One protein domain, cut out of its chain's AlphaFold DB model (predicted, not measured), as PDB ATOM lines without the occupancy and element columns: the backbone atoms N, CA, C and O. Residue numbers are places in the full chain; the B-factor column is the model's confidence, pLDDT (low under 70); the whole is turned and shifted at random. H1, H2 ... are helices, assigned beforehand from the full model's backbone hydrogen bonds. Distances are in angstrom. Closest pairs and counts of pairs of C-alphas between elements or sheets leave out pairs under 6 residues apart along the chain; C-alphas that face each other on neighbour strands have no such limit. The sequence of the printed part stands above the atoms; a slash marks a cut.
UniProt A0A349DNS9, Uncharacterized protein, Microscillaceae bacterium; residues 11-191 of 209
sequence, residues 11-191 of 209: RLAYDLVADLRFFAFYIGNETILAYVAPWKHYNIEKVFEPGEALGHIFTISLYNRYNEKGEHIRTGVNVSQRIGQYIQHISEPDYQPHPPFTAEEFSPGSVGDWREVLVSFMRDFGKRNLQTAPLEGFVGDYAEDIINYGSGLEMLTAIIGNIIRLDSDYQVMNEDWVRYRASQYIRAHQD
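AT A GLANCE: This is residues 11 to 191 of the 209 residues of an uncharacterized protein of Microscillaceae bacterium (UniProt A0A349DNS9). The model is a bundle of helices in two rows: H4, H3 and H5 stand side by side in one, and H1, H7 and H8 form the second across from it. The short helices H2 and H6 lie at one end of the rows, and the long link of residues 92 to 113 passes over H3 on the side turned away from the second row. The printed part has 181 residues with eight named helices, H1 to H8 in order along the chain, and no named strand; its class is all helix. It is compact and rounded, with a radius of gyration of the C-alphas of 15.8 A and spans of 42 by 39 by 26 A.

IN THESE COORDINATES: H1, residues 14 to 28, begins at C-alpha 14 at (137.559, -12.143, 37.717) and is 21.3 A long. H2 is residues 45 to 48. H3, residues 53 to 65, is 18.4 A long, and H4, residues 79 to 91, is 18.2 A long. H5, residues 114 to 127, begins at C-alpha 114 at (129.638, -10.316, 26.577) and is 19.7 A long. H6 is residues 144 to 148. H7, residues 150 to 163, is 20.0 A long. H8, residues 175 to 190, is 22.9 A long and ends at C-alpha 190 at (152.813, -6.977, 14.295).

HOW THE PARTS SIT: H1, H3, H5, H7 and H8 form an up and down bundle, each running against the one before it in the chain. H1 touches H7 at a shallow tilt of 28 degrees, opposite ways; their closest C-alphas, of Gly 28 and Gly 150, are 3.8 A apart. H1 and H3 are near each other, with 10 pairs of C-alphas within 10 A. H3 touches H5 at 17 degrees, a shallow tilt, with the C-alphas of Gly 55 and Arg 123 closest at 3.8 A. H3 and H4 are a helical hairpin, closest at the C-alphas of Ser 61 and Val 79, 6.0 A apart. H7 and H8 are another, closest at the C-alphas of Ile 160 and Val 178, 5.8 A apart. H2 touches H4, whose residues 87 to 91 alone take part; the closest C-alphas, of Lys 46 and Ser 91, are 6.5 A apart. H6 touches H8, with the C-alphas of Ile 146 and Ile 186 closest at 7.3 A. Every O i to N i+4 pair is within hydrogen-bond range in H1, H4, H5, H6, H7 and H8, and 8 of 9 are in H3; H2 is too short for such a pair.

THE WHOLE: The C-alphas farthest apart, of Trp 39 and Ser 168, are 47.1 A apart. The printed part has no cut. The links H1 to H2, H3 to H4, H4 to H5, H5 to H6 and H7 to H8 are long. The mean pLDDT of the printed part is 91.8, and residues 34 to 41 are under 70.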
ATOM      1  N   ARG A  11     131.937  -4.821  35.677       96.38
ATOM      2  CA  ARG A  11     132.972  -5.642  35.026       96.38
ATOM      3  C   ARG A  11     132.541  -7.103  34.980       96.38
ATOM      4  O   ARG A  11     131.751  -7.531  35.823       96.38
ATOM      5  N   LEU A  12     133.114  -7.869  34.057       96.62
ATOM      6  CA  LEU A  12     133.084  -9.324  34.175       96.62
ATOM      7  C   LEU A  12     133.747  -9.754  35.488       96.62
ATOM      8  O   LEU A  12     134.657  -9.087  35.988       96.62
ATOM      9  N   ALA A  13     133.243 -10.845  36.066       95.56
ATOM     10  CA  ALA A  13     133.841 -11.433  37.256       95.56
ATOM     11  C   ALA A  13     135.271 -11.886  36.946       95.56
ATOM     12  O   ALA A  13     135.549 -12.350  35.840       95.56
ATOM     13  N   TYR A  14     136.165 -11.775  37.925       93.88
ATOM     14  CA  TYR A  14     137.559 -12.143  37.717       93.88
ATOM     15  C   TYR A  14     137.719 -13.612  37.298       93.88
ATOM     16  O   TYR A  14     138.356 -13.888  36.284       93.88
ATOM     17  N   ASP A  15     137.076 -14.531  38.021       94.81
ATOM     18  CA  ASP A  15     137.160 -15.968  37.735       94.81
ATOM     19  C   ASP A  15     136.655 -16.307  36.327       94.81
ATOM     20  O   ASP A  15     137.189 -17.198  35.670       94.81
ATOM     21  N   LEU A  16     135.671 -15.550  35.828       96.38
ATOM     22  CA  LEU A  16     135.207 -15.681  34.453       96.38
ATOM     23  C   LEU A  16     136.307 -15.268  33.470       96.38
ATOM     24  O   LEU A  16     136.632 -16.035  32.574       96.38
ATOM     25  N   VAL A  17     136.914 -14.089  33.639       97.00
ATOM     26  CA  VAL A  17     138.018 -13.646  32.766       97.00
ATOM     27  C   VAL A  17     139.193 -14.628  32.817       97.00
ATOM     28  O   VAL A  17     139.804 -14.904  31.783       97.00
ATOM     29  N   ALA A  18     139.472 -15.201  33.991       95.75
ATOM     30  CA  ALA A  18     140.476 -16.243  34.162       95.75
ATOM     31  C   ALA A  18     140.147 -17.511  33.345       95.75
ATOM     32  O   ALA A  18     141.018 -17.992  32.619       95.75
ATOM     33  N   ASP A  19     138.911 -18.025  33.394       95.62
ATOM     34  CA  ASP A  19     138.524 -19.192  32.579       95.62
ATOM     35  C   ASP A  19     138.634 -18.894  31.077       95.62
ATOM     36  O   ASP A  19     139.200 -19.689  30.326       95.62
ATOM     37  N   LEU A  20     138.181 -17.710  30.644       96.38
ATOM     38  CA  LEU A  20     138.257 -17.290  29.242       96.38
ATOM     39  C   LEU A  20     139.703 -17.265  28.728       96.38
ATOM     40  O   LEU A  20     139.984 -17.804  27.655       96.38
ATOM     41  N   ARG A  21     140.633 -16.672  29.490       95.38
ATOM     42  CA  ARG A  21     142.043 -16.593  29.076       95.38
ATOM     43  C   ARG A  21     142.714 -17.968  29.062       95.38
ATOM     44  O   ARG A  21     143.472 -18.251  28.141       95.38
ATOM     45  N   PHE A  22     142.402 -18.850  30.017       94.88
ATOM     46  CA  PHE A  22     142.951 -20.208  30.021       94.88
ATOM     47  C   PHE A  22     142.398 -21.040  28.867       94.88
ATOM     48  O   PHE A  22     143.146 -21.764  28.216       94.88
ATOM     49  N   PHE A  23     141.109 -20.900  28.559       94.62
ATOM     50  CA  PHE A  23     140.513 -21.529  27.389       94.62
ATOM     51  C   PHE A  23     141.223 -21.103  26.094       94.62
ATOM     52  O   PHE A  23     141.633 -21.958  25.309       94.62
ATOM     53  N   ALA A  24     141.447 -19.800  25.916       95.06
ATOM     54  CA  ALA A  24     142.214 -19.247  24.805       95.06
ATOM     55  C   ALA A  24     143.663 -19.769  24.761       95.06
ATOM     56  O   ALA A  24     144.141 -20.187  23.706       95.06
ATOM     57  N   PHE A  25     144.335 -19.827  25.913       94.00
ATOM     58  CA  PHE A  25     145.677 -20.393  26.043       94.00
ATOM     59  C   PHE A  25     145.736 -21.861  25.593       94.00
ATOM     60  O   PHE A  25     146.671 -22.257  24.898       94.00
ATOM     61  N   TYR A  26     144.743 -22.676  25.963       91.88
ATOM     62  CA  TYR A  26     144.690 -24.084  25.565       91.88
ATOM     63  C   TYR A  26     144.406 -24.273  24.076       91.88
ATOM     64  O   TYR A  26     144.883 -25.247  23.496       91.88
ATOM     65  N   ILE A  27     143.657 -23.359  23.453       90.31
ATOM     66  CA  ILE A  27     143.475 -23.352  21.998       90.31
ATOM     67  C   ILE A  27     144.821 -23.095  21.318       90.31
ATOM     68  O   ILE A  27     145.269 -23.948  20.562       90.31
ATOM     69  N   GLY A  28     145.487 -21.978  21.628       87.44
ATOM     70  CA  GLY A  28     146.736 -21.595  20.953       87.44
ATOM     71  C   GLY A  28     147.949 -22.476  21.285       87.44
ATOM     72  O   GLY A  28     148.971 -22.370  20.625       87.44
ATOM     73  N   ASN A  29     147.861 -23.352  22.294       87.19
ATOM     74  CA  ASN A  29     148.861 -24.401  22.554       87.19
ATOM     75  C   ASN A  29     148.399 -25.797  22.118       87.19
ATOM     76  O   ASN A  29     149.002 -26.783  22.531       87.19
ATOM     77  N   GLU A  30     147.290 -25.912  21.382       85.44
ATOM     78  CA  GLU A  30     146.780 -27.189  20.860       85.44
ATOM     79  C   GLU A  30     146.442 -28.233  21.946       85.44
ATOM     80  O   GLU A  30     146.338 -29.434  21.703       85.44
ATOM     81  N   THR A  31     146.222 -27.780  23.181       84.44
ATOM     82  CA  THR A  31     145.994 -28.639  24.357       84.44
ATOM     83  C   THR A  31     144.527 -28.719  24.765       84.44
ATOM     84  O   THR A  31     144.175 -29.499  25.651       84.44
ATOM     85  N   ILE A  32     143.638 -27.987  24.086       80.06
ATOM     86  CA  ILE A  32     142.189 -28.009  24.342       80.06
ATOM     87  C   ILE A  32     141.572 -29.416  24.236       80.06
ATOM     88  O   ILE A  32     140.583 -29.712  24.911       80.06
ATOM     89  N   LEU A  33     142.176 -30.302  23.436       75.50
ATOM     90  CA  LEU A  33     141.736 -31.685  23.237       75.50
ATOM     91  C   LEU A  33     142.610 -32.726  23.951       75.50
ATOM     92  O   LEU A  33     142.440 -33.912  23.688       75.50
ATOM     93  N   ALA A  34     143.493 -32.337  24.880       65.19
ATOM     94  CA  ALA A  34     144.412 -33.267  25.557       65.19
ATOM     95  C   ALA A  34     143.708 -34.448  26.265       65.19
ATOM     96  O   ALA A  34     144.324 -35.478  26.531       65.19
ATOM     97  N   TYR A  35     142.409 -34.315  26.549       61.91
ATOM     98  CA  TYR A  35     141.576 -35.335  27.192       61.91
ATOM     99  C   TYR A  35     140.597 -36.035  26.242       61.91
ATOM    100  O   TYR A  35     139.793 -36.860  26.681       61.91
ATOM    101  N   VAL A  36     140.614 -35.702  24.952       63.75
ATOM    102  CA  VAL A  36     139.729 -36.314  23.961       63.75
ATOM    103  C   VAL A  36     140.489 -37.471  23.319       63.75
ATOM    104  O   VAL A  36     141.631 -37.313  22.914       63.75
ATOM    105  N   ALA A  37     139.844 -38.639  23.283       62.06
ATOM    106  CA  ALA A  37     140.345 -39.926  22.795       62.06
ATOM    107  C   ALA A  37     141.626 -39.858  21.915       62.06
ATOM    108  O   ALA A  37     141.538 -39.399  20.773       62.06
ATOM    109  N   PRO A  38     142.783 -40.365  22.393       57.75
ATOM    110  CA  PRO A  38     144.099 -40.180  21.763       57.75
ATOM    111  C   PRO A  38     144.267 -40.828  20.377       57.75
ATOM    112  O   PRO A  38     145.280 -40.621  19.721       57.75
ATOM    113  N   TRP A  39     143.293 -41.619  19.919       52.31
ATOM    114  CA  TRP A  39     143.270 -42.255  18.594       52.31
ATOM    115  C   TRP A  39     142.534 -41.440  17.523       52.31
ATOM    116  O   TRP A  39     142.395 -41.901  16.393       52.31
ATOM    117  N   LYS A  40     142.019 -40.255  17.859       65.50
ATOM    118  CA  LYS A  40     141.429 -39.354  16.871       65.50
ATOM    119  C   LYS A  40     142.486 -38.375  16.368       65.50
ATOM    120  O   LYS A  40     143.065 -37.632  17.156       65.50
ATOM    121  N   HIS A  41     142.716 -38.367  15.059       64.62
ATOM    122  CA  HIS A  41     143.549 -37.365  14.412       64.62
ATOM    123  C   HIS A  41     142.754 -36.059  14.324       64.62
ATOM    124  O   HIS A  41     141.848 -35.930  13.511       64.62
ATOM    125  N   TYR A  42     143.057 -35.097  15.190       73.44
ATOM    126  CA  TYR A  42     142.516 -33.747  15.063       73.44
ATOM    127  C   TYR A  42     143.533 -32.893  14.323       73.44
ATOM    128  O   TYR A  42     144.672 -32.777  14.772       73.44
ATOM    129  N   ASN A  43     143.128 -32.290  13.208       83.38
ATOM    130  CA  ASN A  43     143.944 -31.279  12.559       83.38
ATOM    131  C   ASN A  43     143.587 -29.907  13.145       83.38
ATOM    132  O   ASN A  43     142.694 -29.217  12.658       83.38
ATOM    133  N   ILE A  44     144.252 -29.540  14.241       84.00
ATOM    134  CA  ILE A  44     144.021 -28.258  14.918       84.00
ATOM    135  C   ILE A  44     144.426 -27.060  14.050       84.00
ATOM    136  O   ILE A  44     143.830 -25.998  14.195       84.00
ATOM    137  N   GLU A  45     145.325 -27.233  13.073       87.56
ATOM    138  CA  GLU A  45     145.708 -26.173  12.128       87.56
ATOM    139  C   GLU A  45     144.488 -25.646  11.356       87.56
ATOM    140  O   GLU A  45     144.401 -24.454  11.061       87.56
ATOM    141  N   LYS A  46     143.469 -26.493  11.126       90.38
ATOM    142  CA  LYS A  46     142.188 -26.080  10.523       90.38
ATOM    143  C   LYS A  46     141.433 -25.027  11.327       90.38
ATOM    144  O   LYS A  46     140.648 -24.279  10.753       90.38
ATOM    145  N   VAL A  47     141.655 -24.949  12.637       90.75
ATOM    146  CA  VAL A  47     141.084 -23.887  13.481       90.75
ATOM    147  C   VAL A  47     141.724 -22.534  13.179       90.75
ATOM    148  O   VAL A  47     141.081 -21.497  13.349       90.75
ATOM    149  N   PHE A  48     142.981 -22.550  12.744       90.94
ATOM    150  CA  PHE A  48     143.815 -21.368  12.575       90.94
ATOM    151  C   PHE A  48     143.825 -20.840  11.141       90.94
ATOM    152  O   PHE A  48     144.158 -19.673  10.938       90.94
ATOM    153  N   GLU A  49     143.385 -21.628  10.159       93.38
ATOM    154  CA  GLU A  49     143.122 -21.146   8.799       93.38
ATOM    155  C   GLU A  49     142.127 -19.959   8.795       93.38
ATOM    156  O   GLU A  49     141.248 -19.874   9.662       93.38
ATOM    157  N   PRO A  50     142.237 -19.012   7.841       95.62
ATOM    158  CA  PRO A  50     141.263 -17.934   7.681       95.62
ATOM    159  C   PRO A  50     139.825 -18.452   7.563       95.62
ATOM    160  O   PRO A  50     139.470 -19.123   6.594       95.62
ATOM    161  N   GLY A  51     138.978 -18.126   8.542       95.75
ATOM    162  CA  GLY A  51     137.613 -18.635   8.602       95.75
ATOM    163  C   GLY A  51     136.929 -18.437   9.952       95.75
ATOM    164  O   GLY A  51     137.376 -17.687  10.814       95.75
ATOM    165  N   GLU A  52     135.801 -19.120  10.129       96.12
ATOM    166  CA  GLU A  52     134.924 -18.958  11.300       96.12
ATOM    167  C   GLU A  52     135.213 -19.956  12.425       96.12
ATOM    168  O   GLU A  52     134.604 -19.866  13.490       96.12
ATOM    169  N   ALA A  53     136.152 -20.884  12.215       95.62
ATOM    170  CA  ALA A  53     136.402 -22.003  13.116       95.62
ATOM    171  C   ALA A  53     136.712 -21.560  14.550       95.62
ATOM    172  O   ALA A  53     136.116 -22.077  15.497       95.62
ATOM    173  N   LEU A  54     137.577 -20.556  14.717       95.12
ATOM    174  CA  LEU A  54     137.883 -20.001  16.032       95.12
ATOM    175  C   LEU A  54     136.633 -19.416  16.707       95.12
ATOM    176  O   LEU A  54     136.344 -19.740  17.857       95.12
ATOM    177  N   GLY A  55     135.847 -18.619  15.976       96.62
ATOM    178  CA  GLY A  55     134.581 -18.068  16.463       96.62
ATOM    179  C   GLY A  55     133.606 -19.159  16.908       96.62
ATOM    180  O   GLY A  55     133.082 -19.092  18.014       96.62
ATOM    181  N   HIS A  56     133.428 -20.210  16.102       97.56
ATOM    182  CA  HIS A  56     132.561 -21.346  16.427       97.56
ATOM    183  C   HIS A  56     133.010 -22.114  17.673       97.56
ATOM    184  O   HIS A  56     132.170 -22.496  18.487       97.56
ATOM    185  N   ILE A  57     134.317 -22.307  17.869       96.12
ATOM    186  CA  ILE A  57     134.853 -22.949  19.077       96.12
ATOM    187  C   ILE A  57     134.538 -22.120  20.326       96.12
ATOM    188  O   ILE A  57     134.113 -22.682  21.342       96.12
ATOM    189  N   PHE A  58     134.684 -20.793  20.249       97.00
ATOM    190  CA  PHE A  58     134.242 -19.905  21.323       97.00
ATOM    191  C   PHE A  58     132.723 -19.984  21.520       97.00
ATOM    192  O   PHE A  58     132.293 -20.120  22.662       97.00
ATOM    193  N   THR A  59     131.903 -20.009  20.462       97.56
ATOM    194  CA  THR A  59     130.442 -20.148  20.604       97.56
ATOM    195  C   THR A  59     130.068 -21.433  21.342       97.56
ATOM    196  O   THR A  59     129.386 -21.375  22.368       97.56
ATOM    197  N   ILE A  60     130.576 -22.585  20.881       96.12
ATOM    198  CA  ILE A  60     130.315 -23.892  21.500       96.12
ATOM    199  C   ILE A  60     130.719 -23.867  22.976       96.12
ATOM    200  O   ILE A  60     129.984 -24.382  23.818       96.12
ATOM    201  N   SER A  61     131.861 -23.262  23.306       95.50
ATOM    202  CA  SER A  61     132.338 -23.184  24.685       95.50
ATOM    203  C   SER A  61     131.466 -22.285  25.556       95.50
ATOM    204  O   SER A  61     130.913 -22.738  26.559       95.50
ATOM    205  N   LEU A  62     131.300 -21.019  25.171       96.38
ATOM    206  CA  LEU A  62     130.681 -20.009  26.026       96.38
ATOM    207  C   LEU A  62     129.194 -20.275  26.248       96.38
ATOM    208  O   LEU A  62     128.738 -20.224  27.389       96.38
ATOM    209  N   TYR A  63     128.454 -20.629  25.196       96.06
ATOM    210  CA  TYR A  63     127.004 -20.830  25.286       96.06
ATOM    211  C   TYR A  63     126.599 -22.157  25.930       96.06
ATOM    212  O   TYR A  63     125.440 -22.326  26.297       96.06
ATOM    213  N   ASN A  64     127.546 -23.076  26.131       95.19
ATOM    214  CA  ASN A  64     127.317 -24.291  26.914       95.19
ATOM    215  C   ASN A  64     127.854 -24.207  28.346       95.19
ATOM    216  O   ASN A  64     127.542 -25.077  29.159       95.19
ATOM    217  N   ARG A  65     128.659 -23.186  28.666       95.44
ATOM    218  CA  ARG A  65     129.257 -23.017  29.997       95.44
ATOM    219  C   ARG A  65     128.649 -21.888  30.793       95.44
ATOM    220  O   ARG A  65     128.590 -22.043  32.007       95.44
ATOM    221  N   TYR A  66     128.205 -20.806  30.157       96.44
ATOM    222  CA  TYR A  66     127.829 -19.576  30.847       96.44
ATOM    223  C   TYR A  66     126.501 -18.985  30.372       96.44
ATOM    224  O   TYR A  66     126.191 -19.005  29.179       96.44
ATOM    225  N   ASN A  67     125.747 -18.389  31.300       95.50
ATOM    226  CA  ASN A  67     124.660 -17.460  30.975       95.50
ATOM    227  C   ASN A  67     125.187 -16.022  30.746       95.50
ATOM    228  O   ASN A  67     126.380 -15.742  30.892       95.50
ATOM    229  N   GLU A  68     124.296 -15.088  30.409       94.62
ATOM    230  CA  GLU A  68     124.611 -13.667  30.192       94.62
ATOM    231  C   GLU A  68     125.206 -12.991  31.436       94.62
ATOM    232  O   GLU A  68     125.977 -12.039  31.332       94.62
ATOM    233  N   LYS A  69     124.922 -13.536  32.623       95.25
ATOM    234  CA  LYS A  69     125.442 -13.040  33.901       95.25
ATOM    235  C   LYS A  69     126.854 -13.524  34.212       95.25
ATOM    236  O   LYS A  69     127.442 -13.050  35.186       95.25
ATOM    237  N   GLY A  70     127.394 -14.432  33.397       95.62
ATOM    238  CA  GLY A  70     128.688 -15.067  33.630       95.62
ATOM    239  C   GLY A  70     128.632 -16.231  34.619       95.62
ATOM    240  O   GLY A  70     129.668 -16.659  35.119       95.62
ATOM    241  N   GLU A  71     127.438 -16.732  34.935       96.31
ATOM    242  CA  GLU A  71     127.247 -17.857  35.848       96.31
ATOM    243  C   GLU A  71     127.306 -19.173  35.078       96.31
ATOM    244  O   GLU A  71     126.813 -19.264  33.950       96.31
ATOM    245  N   HIS A  72     127.876 -20.205  35.700       95.50
ATOM    246  CA  HIS A  72     127.951 -21.518  35.080       95.50
ATOM    247  C   HIS A  72     126.565 -22.136  34.869       95.50
ATOM    248  O   HIS A  72     125.767 -22.234  35.802       95.50
ATOM    249  N   ILE A  73     126.317 -22.638  33.661       94.75
ATOM    250  CA  ILE A  73     125.109 -23.387  33.307       94.75
ATOM    251  C   ILE A  73     125.443 -24.846  32.996       94.75
ATOM    252  O   ILE A  73     126.574 -25.198  32.669       94.75
ATOM    253  N   ARG A  74     124.438 -25.719  33.113       90.19
ATOM    254  CA  ARG A  74     124.540 -27.134  32.738       90.19
ATOM    255  C   ARG A  74     123.603 -27.404  31.570       90.19
ATOM    256  O   ARG A  74     122.396 -27.474  31.767       90.19
ATOM    257  N   THR A  75     124.161 -27.590  30.378       88.25
ATOM    258  CA  THR A  75     123.387 -27.921  29.167       88.25
ATOM    259  C   THR A  75     123.348 -29.422  28.869       88.25
ATOM    260  O   THR A  75     122.655 -29.856  27.958       88.25
ATOM    261  N   GLY A  76     124.102 -30.237  29.620       90.19
ATOM    262  CA  GLY A  76     124.296 -31.662  29.326       90.19
ATOM    263  C   GLY A  76     125.285 -31.930  28.184       90.19
ATOM    264  O   GLY A  76     125.637 -33.082  27.943       90.19
ATOM    265  N   VAL A  77     125.781 -30.883  27.517       91.12
ATOM    266  CA  VAL A  77     126.794 -30.983  26.464       91.12
ATOM    267  C   VAL A  77     128.181 -31.126  27.085       91.12
ATOM    268  O   VAL A  77     128.622 -30.293  27.876       91.12
ATOM    269  N   ASN A  78     128.915 -32.166  26.683       91.81
ATOM    270  CA  ASN A  78     130.348 -32.241  26.943       91.81
ATOM    271  C   ASN A  78     131.079 -31.322  25.954       91.81
ATOM    272  O   ASN A  78     131.309 -31.692  24.804       91.81
ATOM    273  N   VAL A  79     131.429 -30.117  26.406       91.81
ATOM    274  CA  VAL A  79     132.033 -29.066  25.572       91.81
ATOM    275  C   VAL A  79     133.323 -29.522  24.891       91.81
ATOM    276  O   VAL A  79     133.478 -29.307  23.694       91.81
ATOM    277  N   SER A  80     134.231 -30.186  25.612       89.19
ATOM    278  CA  SER A  80     135.498 -30.656  25.030       89.19
ATOM    279  C   SER A  80     135.263 -31.701  23.943       89.19
ATOM    280  O   SER A  80     135.866 -31.633  22.874       89.19
ATOM    281  N   GLN A  81     134.334 -32.634  24.175       90.12
ATOM    282  CA  GLN A  81     133.933 -33.595  23.152       90.12
ATOM    283  C   GLN A  81     133.290 -32.890  21.953       90.12
ATOM    284  O   GLN A  81     133.621 -33.225  20.820       90.12
ATOM    285  N   ARG A  82     132.409 -31.907  22.182       93.94
ATOM    286  CA  ARG A  82     131.700 -31.185  21.117       93.94
ATOM    287  C   ARG A  82     132.647 -30.361  20.242       93.94
ATOM    288  O   ARG A  82     132.542 -30.424  19.022       93.94
ATOM    289  N   ILE A  83     133.618 -29.678  20.849       93.50
ATOM    290  CA  ILE A  83     134.699 -28.979  20.137       93.50
ATOM    291  C   ILE A  83     135.552 -29.976  19.340       93.50
ATOM    292  O   ILE A  83     135.852 -29.724  18.177       93.50
ATOM    293  N   GLY A  84     135.877 -31.142  19.909       91.50
ATOM    294  CA  GLY A  84     136.581 -32.203  19.181       91.50
ATOM    295  C   GLY A  84     135.804 -32.708  17.959       91.50
ATOM    296  O   GLY A  84     136.385 -32.882  16.891       91.50
ATOM    297  N   GLN A  85     134.482 -32.887  18.075       92.94
ATOM    298  CA  GLN A  85     133.631 -33.216  16.924       92.94
ATOM    299  C   GLN A  85     133.651 -32.107  15.868       92.94
ATOM    300  O   GLN A  85     133.656 -32.412  14.681       92.94
ATOM    301  N   TYR A  86     133.675 -30.839  16.285       94.56
ATOM    302  CA  TYR A  86     133.705 -29.708  15.360       94.56
ATOM    303  C   TYR A  86     135.014 -29.675  14.573       94.56
ATOM    304  O   TYR A  86     134.991 -29.608  13.347       94.56
ATOM    305  N   ILE A  87     136.147 -29.819  15.266       92.69
ATOM    306  CA  ILE A  87     137.472 -29.862  14.638       92.69
ATOM    307  C   ILE A  87     137.571 -31.049  13.673       92.69
ATOM    308  O   ILE A  87     138.033 -30.883  12.546       92.69
ATOM    309  N   GLN A  88     137.085 -32.231  14.066       91.56
ATOM    310  CA  GLN A  88     137.051 -33.394  13.176       91.56
ATOM    311  C   GLN A  88     136.167 -33.136  11.943       91.56
ATOM    312  O   GLN A  88     136.582 -33.425  10.828       91.56
ATOM    313  N   HIS A  89     134.996 -32.517  12.121       92.94
ATOM    314  CA  HIS A  89     134.064 -32.197  11.035       92.94
ATOM    315  C   HIS A  89     134.644 -31.243   9.987       92.94
ATOM    316  O   HIS A  89     134.443 -31.457   8.796       92.94
ATOM    317  N   ILE A  90     135.391 -30.219  10.404       93.00
ATOM    318  CA  ILE A  90     136.050 -29.306   9.457       93.00
ATOM    319  C   ILE A  90     137.339 -29.890   8.855       93.00
ATOM    320  O   ILE A  90     137.840 -29.367   7.863       93.00
ATOM    321  N   SER A  91     137.889 -30.955   9.449       90.69
ATOM    322  CA  SER A  91     139.123 -31.604   8.983       90.69
ATOM    323  C   SER A  91     138.864 -32.772   8.031       90.69
ATOM    324  O   SER A  91     139.672 -33.029   7.141       90.69
ATOM    325  N   GLU A  92     137.756 -33.489   8.220       90.31
ATOM    326  CA  GLU A  92     137.443 -34.749   7.546       90.31
ATOM    327  C   GLU A  92     136.091 -34.639   6.817       90.31
ATOM    328  O   GLU A  92     135.049 -34.602   7.476       90.31
ATOM    329  N   PRO A  93     136.065 -34.650   5.470       87.56
ATOM    330  CA  PRO A  93     134.823 -34.517   4.698       87.56
ATOM    331  C   PRO A  93     133.756 -35.576   5.011       87.56
ATOM    332  O   PRO A  93     132.561 -35.292   4.946       87.56
ATOM    333  N   ASP A  94     134.182 -36.789   5.371       91.69
ATOM    334  CA  ASP A  94     133.287 -37.918   5.640       91.69
ATOM    335  C   ASP A  94     132.827 -37.986   7.107       91.69
ATOM    336  O   ASP A  94     131.954 -38.790   7.453       91.69
ATOM    337  N   TYR A  95     133.385 -37.152   7.993       91.50
ATOM    338  CA  TYR A  95     133.018 -37.172   9.402       91.50
ATOM    339  C   TYR A  95     131.645 -36.538   9.639       91.50
ATOM    340  O   TYR A  95     131.414 -35.354   9.387       91.50
ATOM    341  N   GLN A  96     130.745 -37.332  10.221       92.88
ATOM    342  CA  GLN A  96     129.415 -36.893  10.622       92.88
ATOM    343  C   GLN A  96     129.360 -36.710  12.148       92.88
ATOM    344  O   GLN A  96     129.443 -37.698  12.888       92.88
ATOM    345  N   PRO A  97     129.226 -35.469  12.652       92.62
ATOM    346  CA  PRO A  97     129.077 -35.225  14.080       92.62
ATOM    347  C   PRO A  97     127.778 -35.855  14.592       92.62
ATOM    348  O   PRO A  97     126.749 -35.849  13.915       92.62
ATOM    349  N   HIS A  98     127.819 -36.396  15.810       90.12
ATOM    350  CA  HIS A  98     126.643 -36.971  16.458       90.12
ATOM    351  C   HIS A  98     126.460 -36.403  17.875       90.12
ATOM    352  O   HIS A  98     127.325 -36.647  18.725       90.12
ATOM    353  N   PRO A  99     125.361 -35.673  18.149       94.12
ATOM    354  CA  PRO A  99     124.324 -35.259  17.189       94.12
ATOM    355  C   PRO A  99     124.881 -34.320  16.092       94.12
ATOM    356  O   PRO A  99     125.961 -33.761  16.285       94.12
ATOM    357  N   PRO A 100     124.197 -34.124  14.950       96.25
ATOM    358  CA  PRO A 100     124.592 -33.115  13.963       96.25
ATOM    359  C   PRO A 100     124.682 -31.713  14.582       96.25
ATOM    360  O   PRO A 100     124.018 -31.452  15.585       96.25
ATOM    361  N   PHE A 101     125.506 -30.824  14.024       95.56
ATOM    362  CA  PHE A 101     125.503 -29.412  14.429       95.56
ATOM    363  C   PHE A 101     124.236 -28.715  13.941       95.56
ATOM    364  O   PHE A 101     123.804 -28.946  12.810       95.56
ATOM    365  N   THR A 102     123.663 -27.846  14.771       94.00
ATOM    366  CA  THR A 102     122.583 -26.942  14.353       94.00
ATOM    367  C   THR A 102     123.116 -25.537  14.064       94.00
ATOM    368  O   THR A 102     124.213 -25.173  14.490       94.00
ATOM    369  N   ALA A 103     122.351 -24.725  13.330       91.31
ATOM    370  CA  ALA A 103     122.742 -23.342  13.050       91.31
ATOM    371  C   ALA A 103     122.826 -22.501  14.340       91.31
ATOM    372  O   ALA A 103     123.702 -21.647  14.481       91.31
ATOM    373  N   GLU A 104     121.957 -22.793  15.308       90.56
ATOM    374  CA  GLU A 104     121.889 -22.124  16.608       90.56
ATOM    375  C   GLU A 104     123.141 -22.377  17.462       90.56
ATOM    376  O   GLU A 104     123.517 -21.516  18.251       90.56
ATOM    377  N   GLU A 105     123.838 -23.507  17.280       92.12
ATOM    378  CA  GLU A 105     125.116 -23.764  17.965       92.12
ATOM    379  C   GLU A 105     126.228 -22.798  17.533       92.12
ATOM    380  O   GLU A 105     127.171 -22.569  18.291       92.12
ATOM    381  N   PHE A 106     126.123 -22.221  16.336       93.00
ATOM    382  CA  PHE A 106     127.091 -21.261  15.800       93.00
ATOM    383  C   PHE A 106     126.601 -19.811  15.875       93.00
ATOM    384  O   PHE A 106     127.419 -18.885  15.868       93.00
ATOM    385  N   SER A 107     125.282 -19.623  15.961       87.94
ATOM    386  CA  SER A 107     124.593 -18.330  16.025       87.94
ATOM    387  C   SER A 107     123.380 -18.403  16.970       87.94
ATOM    388  O   SER A 107     122.241 -18.471  16.509       87.94
ATOM    389  N   PRO A 108     123.591 -18.384  18.299       81.62
ATOM    390  CA  PRO A 108     122.539 -18.617  19.298       81.62
ATOM    391  C   PRO A 108     121.521 -17.469  19.446       81.62
ATOM    392  O   PRO A 108     120.589 -17.576  20.240       81.62
ATOM    393  N   GLY A 109     121.666 -16.378  18.686       79.31
ATOM    394  CA  GLY A 109     120.669 -15.307  18.576       79.31
ATOM    395  C   GLY A 109     120.664 -14.279  19.712       79.31
ATOM    396  O   GLY A 109     119.866 -13.344  19.679       79.31
ATOM    397  N   SER A 110     121.548 -14.407  20.699       78.75
ATOM    398  CA  SER A 110     121.850 -13.336  21.655       78.75
ATOM    399  C   SER A 110     122.556 -12.183  20.954       78.75
ATOM    400  O   SER A 110     123.429 -12.376  20.113       78.75
ATOM    401  N   VAL A 111     122.176 -10.966  21.324       82.44
ATOM    402  CA  VAL A 111     122.748  -9.734  20.784       82.44
ATOM    403  C   VAL A 111     123.213  -8.891  21.956       82.44
ATOM    404  O   VAL A 111     122.470  -8.739  22.920       82.44
ATOM    405  N   GLY A 112     124.431  -8.360  21.868       86.56
ATOM    406  CA  GLY A 112     124.937  -7.335  22.783       86.56
ATOM    407  C   GLY A 112     125.475  -7.828  24.127       86.56
ATOM    408  O   GLY A 112     126.084  -7.036  24.842       86.56
ATOM    409  N   ASP A 113     125.328  -9.107  24.484       95.38
ATOM    410  CA  ASP A 113     125.966  -9.639  25.692       95.38
ATOM    411  C   ASP A 113     127.472  -9.905  25.496       95.38
ATOM    412  O   ASP A 113     128.011  -9.900  24.385       95.38
ATOM    413  N   TRP A 114     128.184 -10.138  26.600       97.62
ATOM    414  CA  TRP A 114     129.638 -10.316  26.577       97.62
ATOM    415  C   TRP A 114     130.106 -11.555  25.799       97.62
ATOM    416  O   TRP A 114     131.224 -11.547  25.278       97.62
ATOM    417  N   ARG A 115     129.279 -12.610  25.721       97.38
ATOM    418  CA  ARG A 115     129.593 -13.829  24.964       97.38
ATOM    419  C   ARG A 115     129.545 -13.508  23.484       97.38
ATOM    420  O   ARG A 115     130.485 -13.864  22.781       97.38
ATOM    421  N   GLU A 116     128.509 -12.799  23.031       96.69
ATOM    422  CA  GLU A 116     128.400 -12.396  21.628       96.69
ATOM    423  C   GLU A 116     129.518 -11.436  21.225       96.69
ATOM    424  O   GLU A 116     130.128 -11.640  20.184       96.69
ATOM    425  N   VAL A 117     129.867 -10.454  22.064       97.12
ATOM    426  CA  VAL A 117     130.990  -9.542  21.772       97.12
ATOM    427  C   VAL A 117     132.318 -10.294  21.637       97.12
ATOM    428  O   VAL A 117     133.107 -10.007  20.736       97.12
ATOM    429  N   LEU A 118     132.585 -11.272  22.509       97.62
ATOM    430  CA  LEU A 118     133.804 -12.079  22.424       97.62
ATOM    431  C   LEU A 118     133.780 -13.018  21.208       97.62
ATOM    432  O   LEU A 118     134.773 -13.112  20.491       97.62
ATOM    433  N   VAL A 119     132.654 -13.691  20.952       97.31
ATOM    434  CA  VAL A 119     132.481 -14.604  19.810       97.31
ATOM    435  C   VAL A 119     132.590 -13.864  18.487       97.31
ATOM    436  O   VAL A 119     133.323 -14.314  17.609       97.31
ATOM    437  N   SER A 120     131.902 -12.734  18.334       96.56
ATOM    438  CA  SER A 120     131.939 -11.935  17.110       96.56
ATOM    439  C   SER A 120     133.343 -11.388  16.866       96.56
ATOM    440  O   SER A 120     133.840 -11.472  15.743       96.56
ATOM    441  N   PHE A 121     134.038 -10.943  17.920       97.69
ATOM    442  CA  PHE A 121     135.436 -10.547  17.816       97.69
ATOM    443  C   PHE A 121     136.327 -11.710  17.365       97.69
ATOM    444  O   PHE A 121     137.092 -11.536  16.423       97.69
ATOM    445  N   MET A 122     136.232 -12.886  17.995       97.69
ATOM    446  CA  MET A 122     137.068 -14.049  17.656       97.69
ATOM    447  C   MET A 122     136.750 -14.616  16.270       97.69
ATOM    448  O   MET A 122     137.655 -15.063  15.565       97.69
ATOM    449  N   ARG A 123     135.481 -14.561  15.852       96.88
ATOM    450  CA  ARG A 123     135.051 -14.886  14.489       96.88
ATOM    451  C   ARG A 123     135.698 -13.930  13.498       96.88
ATOM    452  O   ARG A 123     136.291 -14.380  12.525       96.88
ATOM    453  N   ASP A 124     135.632 -12.631  13.765       97.12
ATOM    454  CA  ASP A 124     136.176 -11.638  12.851       97.12
ATOM    455  C   ASP A 124     137.719 -11.659  12.799       97.12
ATOM    456  O   ASP A 124     138.349 -11.614  11.737       97.12
ATOM    457  N   PHE A 125     138.349 -11.844  13.955       97.25
ATOM    458  CA  PHE A 125     139.778 -12.106  14.065       97.25
ATOM    459  C   PHE A 125     140.183 -13.348  13.256       97.25
ATOM    460  O   PHE A 125     141.087 -13.264  12.429       97.25
ATOM    461  N   GLY A 126     139.457 -14.464  13.400       96.00
ATOM    462  CA  GLY A 126     139.679 -15.690  12.629       96.00
ATOM    463  C   GLY A 126     139.432 -15.526  11.125       96.00
ATOM    464  O   GLY A 126     140.146 -16.109  10.316       96.00
ATOM    465  N   LYS A 127     138.491 -14.681  10.702       96.12
ATOM    466  CA  LYS A 127     138.247 -14.383   9.277       96.12
ATOM    467  C   LYS A 127     139.237 -13.387   8.682       96.12
ATOM    468  O   LYS A 127     139.175 -13.131   7.482       96.12
ATOM    469  N   ARG A 128     140.109 -12.799   9.508       94.94
ATOM    470  CA  ARG A 128     141.017 -11.707   9.136       94.94
ATOM    471  C   ARG A 128     140.253 -10.473   8.641       94.94
ATOM    472  O   ARG A 128     140.747  -9.701   7.823       94.94
ATOM    473  N   ASN A 129     139.052 -10.234   9.170       95.38
ATOM    474  CA  ASN A 129     138.156  -9.157   8.737       95.38
ATOM    475  C   ASN A 129     137.912  -8.083   9.826       95.38
ATOM    476  O   ASN A 129     136.927  -7.354   9.730       95.38
ATOM    477  N   LEU A 130     138.764  -7.964  10.855       95.62
ATOM    478  CA  LEU A 130     138.641  -6.920  11.883       95.62
ATOM    479  C   LEU A 130     138.710  -5.510  11.279       95.62
ATOM    480  O   LEU A 130     139.779  -4.963  11.005       95.62
ATOM    481  N   GLN A 131     137.546  -4.883  11.146       92.56
ATOM    482  CA  GLN A 131     137.387  -3.516  10.652       92.56
ATOM    483  C   GLN A 131     137.463  -2.527  11.814       92.56
ATOM    484  O   GLN A 131     136.457  -2.045  12.328       92.56
ATOM    485  N   THR A 132     138.682  -2.241  12.267       96.00
ATOM    486  CA  THR A 132     138.919  -1.316  13.384       96.00
ATOM    487  C   THR A 132     140.006  -0.315  13.024       96.00
ATOM    488  O   THR A 132     140.968  -0.664  12.347       96.00
ATOM    489  N   ALA A 133     139.896   0.915  13.532       96.19
ATOM    490  CA  ALA A 133     140.877   1.970  13.263       96.19
ATOM    491  C   ALA A 133     142.355   1.568  13.519       96.19
ATOM    492  O   ALA A 133     143.208   1.967  12.735       96.19
ATOM    493  N   PRO A 134     142.718   0.767  14.548       96.69
ATOM    494  CA  PRO A 134     144.105   0.331  14.754       96.69
ATOM    495  C   PRO A 134     144.667  -0.578  13.658       96.69
ATOM    496  O   PRO A 134     145.883  -0.651  13.500       96.69
ATOM    497  N   LEU A 135     143.798  -1.286  12.935       95.75
ATOM    498  CA  LEU A 135     144.174  -2.201  11.855       95.75
ATOM    499  C   LEU A 135     143.891  -1.611  10.468       95.75
ATOM    500  O   LEU A 135     144.122  -2.276   9.461       95.75
ATOM    501  N   GLU A 136     143.431  -0.360  10.391       93.25
ATOM    502  CA  GLU A 136     143.215   0.323   9.120       93.25
ATOM    503  C   GLU A 136     144.523   0.389   8.318       93.25
ATOM    504  O   GLU A 136     145.577   0.773   8.829       93.25
ATOM    505  N   GLY A 137     144.465  -0.048   7.057       88.12
ATOM    506  CA  GLY A 137     145.630  -0.106   6.175       88.12
ATOM    507  C   GLY A 137     146.703  -1.126   6.577       88.12
ATOM    508  O   GLY A 137     147.787  -1.101   5.996       88.12
ATOM    509  N   PHE A 138     146.452  -2.013   7.551       89.88
ATOM    510  CA  PHE A 138     147.344  -3.147   7.801       89.88
ATOM    511  C   PHE A 138     147.323  -4.098   6.596       89.88
ATOM    512  O   PHE A 138     146.259  -4.430   6.076       89.88
ATOM    513  N   VAL A 139     148.504  -4.531   6.159       85.31
ATOM    514  CA  VAL A 139     148.684  -5.461   5.041       85.31
ATOM    515  C   VAL A 139     149.372  -6.709   5.584       85.31
ATOM    516  O   VAL A 139     150.502  -6.614   6.050       85.31
ATOM    517  N   GLY A 140     148.699  -7.858   5.521       85.75
ATOM    518  CA  GLY A 140     149.215  -9.147   6.002       85.75
ATOM    519  C   GLY A 140     148.210  -9.909   6.869       85.75
ATOM    520  O   GLY A 140     147.132  -9.391   7.170       85.75
ATOM    521  N   ASP A 141     148.569 -11.130   7.273       91.00
ATOM    522  CA  ASP A 141     147.810 -11.897   8.268       91.00
ATOM    523  C   ASP A 141     148.266 -11.489   9.675       91.00
ATOM    524  O   ASP A 141     149.343 -11.854  10.128       91.00
ATOM    525  N   TYR A 142     147.446 -10.703  10.370       92.00
ATOM    526  CA  TYR A 142     147.737 -10.272  11.739       92.00
ATOM    527  C   TYR A 142     147.413 -11.331  12.802       92.00
ATOM    528  O   TYR A 142     147.641 -11.089  13.989       92.00
ATOM    529  N   ALA A 143     146.799 -12.452  12.416       91.56
ATOM    530  CA  ALA A 143     146.354 -13.468  13.357       91.56
ATOM    531  C   ALA A 143     147.427 -14.529  13.621       91.56
ATOM    532  O   ALA A 143     147.445 -15.083  14.716       91.56
ATOM    533  N   GLU A 144     148.327 -14.777  12.664       86.31
ATOM    534  CA  GLU A 144     149.314 -15.865  12.709       86.31
ATOM    535  C   GLU A 144     150.147 -15.860  14.003       86.31
ATOM    536  O   GLU A 144     150.051 -16.800  14.789       86.31
ATOM    537  N   ASP A 145     150.875 -14.780  14.310       85.06
ATOM    538  CA  ASP A 145     151.719 -14.741  15.520       85.06
ATOM    539  C   ASP A 145     150.915 -14.756  16.826       85.06
ATOM    540  O   ASP A 145     151.393 -15.227  17.858       85.06
ATOM    541  N   ILE A 146     149.693 -14.221  16.793       92.00
ATOM    542  CA  ILE A 146     148.807 -14.187  17.959       92.00
ATOM    543  C   ILE A 146     148.283 -15.592  18.274       92.00
ATOM    544  O   ILE A 146     148.077 -15.925  19.441       92.00
ATOM    545  N   ILE A 147     148.046 -16.397  17.239       87.12
ATOM    546  CA  ILE A 147     147.488 -17.744  17.336       87.12
ATOM    547  C   ILE A 147     148.579 -18.787  17.605       87.12
ATOM    548  O   ILE A 147     148.366 -19.660  18.444       87.12
ATOM    549  N   ASN A 148     149.735 -18.677  16.940       74.75
ATOM    550  CA  ASN A 148     150.826 -19.661  16.995       74.75
ATOM    551  C   ASN A 148     151.444 -19.824  18.391       74.75
ATOM    552  O   ASN A 148     152.116 -20.818  18.665       74.75
ATOM    553  N   TYR A 149     151.225 -18.857  19.282       78.81
ATOM    554  CA  TYR A 149     151.621 -18.949  20.677       78.81
ATOM    555  C   TYR A 149     150.399 -18.746  21.564       78.81
ATOM    556  O   TYR A 149     149.784 -17.679  21.554       78.81
ATOM    557  N   GLY A 150     150.077 -19.731  22.410       85.38
ATOM    558  CA  GLY A 150     148.916 -19.631  23.300       85.38
ATOM    559  C   GLY A 150     148.925 -18.410  24.226       85.38
ATOM    560  O   GLY A 150     147.859 -17.946  24.617       85.38
ATOM    561  N   SER A 151     150.092 -17.824  24.515       91.75
ATOM    562  CA  SER A 151     150.210 -16.566  25.265       91.75
ATOM    563  C   SER A 151     149.631 -15.347  24.526       91.75
ATOM    564  O   SER A 151     149.132 -14.427  25.179       91.75
ATOM    565  N   GLY A 152     149.666 -15.327  23.190       95.06
ATOM    566  CA  GLY A 152     149.097 -14.256  22.372       95.06
ATOM    567  C   GLY A 152     147.573 -14.241  22.457       95.06
ATOM    568  O   GLY A 152     146.965 -13.224  22.807       95.06
ATOM    569  N   LEU A 153     146.955 -15.401  22.223       95.00
ATOM    570  CA  LEU A 153     145.506 -15.571  22.319       95.00
ATOM    571  C   LEU A 153     144.998 -15.415  23.764       95.00
ATOM    572  O   LEU A 153     143.929 -14.834  23.982       95.00
ATOM    573  N   GLU A 154     145.780 -15.863  24.754       96.75
ATOM    574  CA  GLU A 154     145.516 -15.623  26.179       96.75
ATOM    575  C   GLU A 154     145.438 -14.122  26.485       96.75
ATOM    576  O   GLU A 154     144.435 -13.655  27.030       96.75
ATOM    577  N   MET A 155     146.468 -13.355  26.111       97.50
ATOM    578  CA  MET A 155     146.527 -11.915  26.367       97.50
ATOM    579  C   MET A 155     145.427 -11.158  25.617       97.50
ATOM    580  O   MET A 155     144.779 -10.288  26.198       97.50
ATOM    581  N   LEU A 156     145.165 -11.510  24.354       97.75
ATOM    582  CA  LEU A 156     144.075 -10.929  23.567       97.75
ATOM    583  C   LEU A 156     142.721 -11.123  24.267       97.75
ATOM    584  O   LEU A 156     141.950 -10.172  24.421       97.75
ATOM    585  N   THR A 157     142.463 -12.336  24.757       97.69
ATOM    586  CA  THR A 157     141.226 -12.666  25.477       97.69
ATOM    587  C   THR A 157     141.153 -11.961  26.831       97.69
ATOM    588  O   THR A 157     140.093 -11.446  27.196       97.69
ATOM    589  N   ALA A 158     142.274 -11.862  27.553       97.69
ATOM    590  CA  ALA A 158     142.356 -11.115  28.806       97.69
ATOM    591  C   ALA A 158     142.035  -9.628  28.595       97.69
ATOM    592  O   ALA A 158     141.228  -9.071  29.335       97.69
ATOM    593  N   ILE A 159     142.585  -8.998  27.552       98.19
ATOM    594  CA  ILE A 159     142.300  -7.596  27.205       98.19
ATOM    595  C   ILE A 159     140.807  -7.393  26.940       98.19
ATOM    596  O   ILE A 159     140.210  -6.469  27.497       98.19
ATOM    597  N   ILE A 160     140.186  -8.268  26.145       98.31
ATOM    598  CA  ILE A 160     138.745  -8.201  25.864       98.31
ATOM    599  C   ILE A 160     137.944  -8.319  27.168       98.31
ATOM    600  O   ILE A 160     137.170  -7.417  27.499       98.31
ATOM    601  N   GLY A 161     138.180  -9.379  27.947       97.62
ATOM    602  CA  GLY A 161     137.448  -9.646  29.187       97.62
ATOM    603  C   GLY A 161     137.615  -8.549  30.242       97.62
ATOM    604  O   GLY A 161     136.637  -8.118  30.858       97.62
ATOM    605  N   ASN A 162     138.834  -8.028  30.403       97.44
ATOM    606  CA  ASN A 162     139.139  -6.958  31.350       97.44
ATOM    607  C   ASN A 162     138.440  -5.646  30.982       97.44
ATOM    608  O   ASN A 162     138.054  -4.884  31.877       97.44
ATOM    609  N   ILE A 163     138.292  -5.346  29.686       97.44
ATOM    610  CA  ILE A 163     137.777  -4.062  29.188       97.44
ATOM    611  C   ILE A 163     136.256  -4.042  29.080       97.44
ATOM    612  O   ILE A 163     135.682  -2.963  29.254       97.44
ATOM    613  N   ILE A 164     135.602  -5.185  28.864       97.88
ATOM    614  CA  ILE A 164     134.137  -5.271  28.796       97.88
ATOM    615  C   ILE A 164     133.491  -4.593  30.013       97.88
ATOM    616  O   ILE A 164     133.900  -4.768  31.169       97.88
ATOM    617  N   ARG A 165     132.477  -3.773  29.739       97.69
ATOM    618  CA  ARG A 165     131.614  -3.138  30.733       97.69
ATOM    619  C   ARG A 165     130.170  -3.428  30.399       97.69
ATOM    620  O   ARG A 165     129.757  -3.273  29.254       97.69
ATOM    621  N   LEU A 166     129.431  -3.818  31.425       97.62
ATOM    622  CA  LEU A 166     128.035  -4.201  31.346       97.62
ATOM    623  C   LEU A 166     127.142  -3.135  31.978       97.62
ATOM    624  O   LEU A 166     127.527  -2.506  32.971       97.62
ATOM    625  N   ASP A 167     125.950  -2.947  31.431       97.12
ATOM    626  CA  ASP A 167     124.874  -2.218  32.100       97.12
ATOM    627  C   ASP A 167     124.133  -3.096  33.132       97.12
ATOM    628  O   ASP A 167     124.614  -4.158  33.541       97.12
ATOM    629  N   SER A 168     122.988  -2.616  33.624       95.56
ATOM    630  CA  SER A 168     122.150  -3.346  34.583       95.56
ATOM    631  C   SER A 168     121.493  -4.598  34.001       95.56
ATOM    632  O   SER A 168     121.160  -5.500  34.769       95.56
ATOM    633  N   ASP A 169     121.349  -4.663  32.679       95.56
ATOM    634  CA  ASP A 169     120.697  -5.746  31.940       95.56
ATOM    635  C   ASP A 169     121.723  -6.706  31.313       95.56
ATOM    636  O   ASP A 169     121.389  -7.533  30.464       95.56
ATOM    637  N   TYR A 170     122.981  -6.625  31.766       95.69
ATOM    638  CA  TYR A 170     124.106  -7.443  31.308       95.69
ATOM    639  C   TYR A 170     124.454  -7.260  29.821       95.69
ATOM    640  O   TYR A 170     125.106  -8.121  29.227       95.69
ATOM    641  N   GLN A 171     124.088  -6.116  29.239       97.31
ATOM    642  CA  GLN A 171     124.478  -5.735  27.883       97.31
ATOM    643  C   GLN A 171     125.804  -4.980  27.895       97.31
ATOM    644  O   GLN A 171     126.074  -4.167  28.783       97.31
ATOM    645  N   VAL A 172     126.647  -5.242  26.899       97.69
ATOM    646  CA  VAL A 172     127.936  -4.573  26.732       97.69
ATOM    647  C   VAL A 172     127.708  -3.135  26.279       97.69
ATOM    648  O   VAL A 172     127.204  -2.869  25.195       97.69
ATOM    649  N   MET A 173     128.145  -2.180  27.097       97.50
ATOM    650  CA  MET A 173     127.981  -0.745  26.821       97.50
ATOM    651  C   MET A 173     129.172  -0.107  26.093       97.50
ATOM    652  O   MET A 173     129.171   1.097  25.841       97.50
ATOM    653  N   ASN A 174     130.230  -0.876  25.825       97.38
ATOM    654  CA  ASN A 174     131.495  -0.360  25.306       97.38
ATOM    655  C   ASN A 174     132.145  -1.254  24.238       97.38
ATOM    656  O   ASN A 174     133.372  -1.306  24.163       97.38
ATOM    657  N   GLU A 175     131.345  -1.932  23.412       96.94
ATOM    658  CA  GLU A 175     131.829  -2.874  22.393       96.94
ATOM    659  C   GLU A 175     132.880  -2.252  21.461       96.94
ATOM    660  O   GLU A 175     133.989  -2.776  21.366       96.94
ATOM    661  N   ASP A 176     132.604  -1.091  20.859       96.62
ATOM    662  CA  ASP A 176     133.563  -0.408  19.973       96.62
ATOM    663  C   ASP A 176     134.916  -0.168  20.657       96.62
ATOM    664  O   ASP A 176     135.985  -0.334  20.058       96.62
ATOM    665  N   TRP A 177     134.881   0.177  21.950       97.50
ATOM    666  CA  TRP A 177     136.085   0.367  22.748       97.50
ATOM    667  C   TRP A 177     136.815  -0.953  22.999       97.50
ATOM    668  O   TRP A 177     138.035  -1.002  22.863       97.50
ATOM    669  N   VAL A 178     136.093  -2.030  23.317       97.88
ATOM    670  CA  VAL A 178     136.658  -3.380  23.476       97.88
ATOM    671  C   VAL A 178     137.383  -3.810  22.201       97.88
ATOM    672  O   VAL A 178     138.573  -4.134  22.256       97.88
ATOM    673  N   ARG A 179     136.707  -3.738  21.045       98.06
ATOM    674  CA  ARG A 179     137.264  -4.164  19.751       98.06
ATOM    675  C   ARG A 179     138.481  -3.330  19.369       98.06
ATOM    676  O   ARG A 179     139.510  -3.882  18.999       98.06
ATOM    677  N   TYR A 180     138.413  -2.010  19.536       98.00
ATOM    678  CA  TYR A 180     139.561  -1.135  19.304       98.00
ATOM    679  C   TYR A 180     140.765  -1.512  20.165       98.00
ATOM    680  O   TYR A 180     141.874  -1.616  19.652       98.00
ATOM    681  N   ARG A 181     140.576  -1.721  21.471       98.25
ATOM    682  CA  ARG A 181     141.692  -2.006  22.382       98.25
ATOM    683  C   ARG A 181     142.329  -3.356  22.099       98.25
ATOM    684  O   ARG A 181     143.554  -3.435  22.058       98.25
ATOM    685  N   ALA A 182     141.522  -4.371  21.817       98.25
ATOM    686  CA  ALA A 182     142.005  -5.665  21.354       98.25
ATOM    687  C   ALA A 182     142.810  -5.533  20.043       98.25
ATOM    688  O   ALA A 182     143.929  -6.032  19.944       98.25
ATOM    689  N   SER A 183     142.323  -4.748  19.080       98.12
ATOM    690  CA  SER A 183     143.043  -4.477  17.831       98.12
ATOM    691  C   SER A 183     144.340  -3.683  18.009       98.12
ATOM    692  O   SER A 183     145.280  -3.879  17.241       98.12
ATOM    693  N   GLN A 184     144.443  -2.810  19.016       97.75
ATOM    694  CA  GLN A 184     145.715  -2.143  19.324       97.75
ATOM    695  C   GLN A 184     146.773  -3.122  19.821       97.75
ATOM    696  O   GLN A 184     147.946  -2.940  19.504       97.75
ATOM    697  N   TYR A 185     146.371  -4.141  20.582       97.62
ATOM    698  CA  TYR A 185     147.277  -5.209  20.992       97.62
ATOM    699  C   TYR A 185     147.766  -6.005  19.781       97.62
ATOM    700  O   TYR A 185     148.974  -6.158  19.613       97.62
ATOM    701  N   ILE A 186     146.848  -6.401  18.891       97.00
ATOM    702  CA  ILE A 186     147.183  -7.095  17.640       97.00
ATOM    703  C   ILE A 186     148.169  -6.259  16.810       97.00
ATOM    704  O   ILE A 186     149.246  -6.737  16.462       97.00
ATOM    705  N   ARG A 187     147.854  -4.981  16.546       96.25
ATOM    706  CA  ARG A 187     148.728  -4.107  15.749       96.25
ATOM    707  C   ARG A 187     150.104  -3.929  16.388       96.25
ATOM    708  O   ARG A 187     151.097  -4.000  15.678       96.25
ATOM    709  N   ALA A 188     150.173  -3.720  17.704       95.06
ATOM    710  CA  ALA A 188     151.443  -3.553  18.415       95.06
ATOM    711  C   ALA A 188     152.318  -4.815  18.392       95.06
ATOM    712  O   ALA A 188     153.537  -4.707  18.495       95.06
ATOM    713  N   HIS A 189     151.710  -5.998  18.265       92.44
ATOM    714  CA  HIS A 189     152.447  -7.249  18.123       92.44
ATOM    715  C   HIS A 189     153.076  -7.394  16.727       92.44
ATOM    716  O   HIS A 189     154.153  -7.969  16.596       92.44
ATOM    717  N   GLN A 190     152.413  -6.857  15.701       91.81
ATOM    718  CA  GLN A 190     152.813  -6.977  14.295       91.81
ATOM    719  C   GLN A 190     153.718  -5.833  13.815       91.81
ATOM    720  O   GLN A 190     154.516  -5.987  12.896       91.81
ATOM    721  N   ASP A 191     153.593  -4.657  14.427       92.50
ATOM    722  CA  ASP A 191     154.299  -3.442  14.039       92.50
ATOM    723  C   ASP A 191     154.964  -2.820  15.267       92.50
ATOM    724  O   ASP A 191     154.333  -2.109  16.051       92.50
TER     725      ASP A 191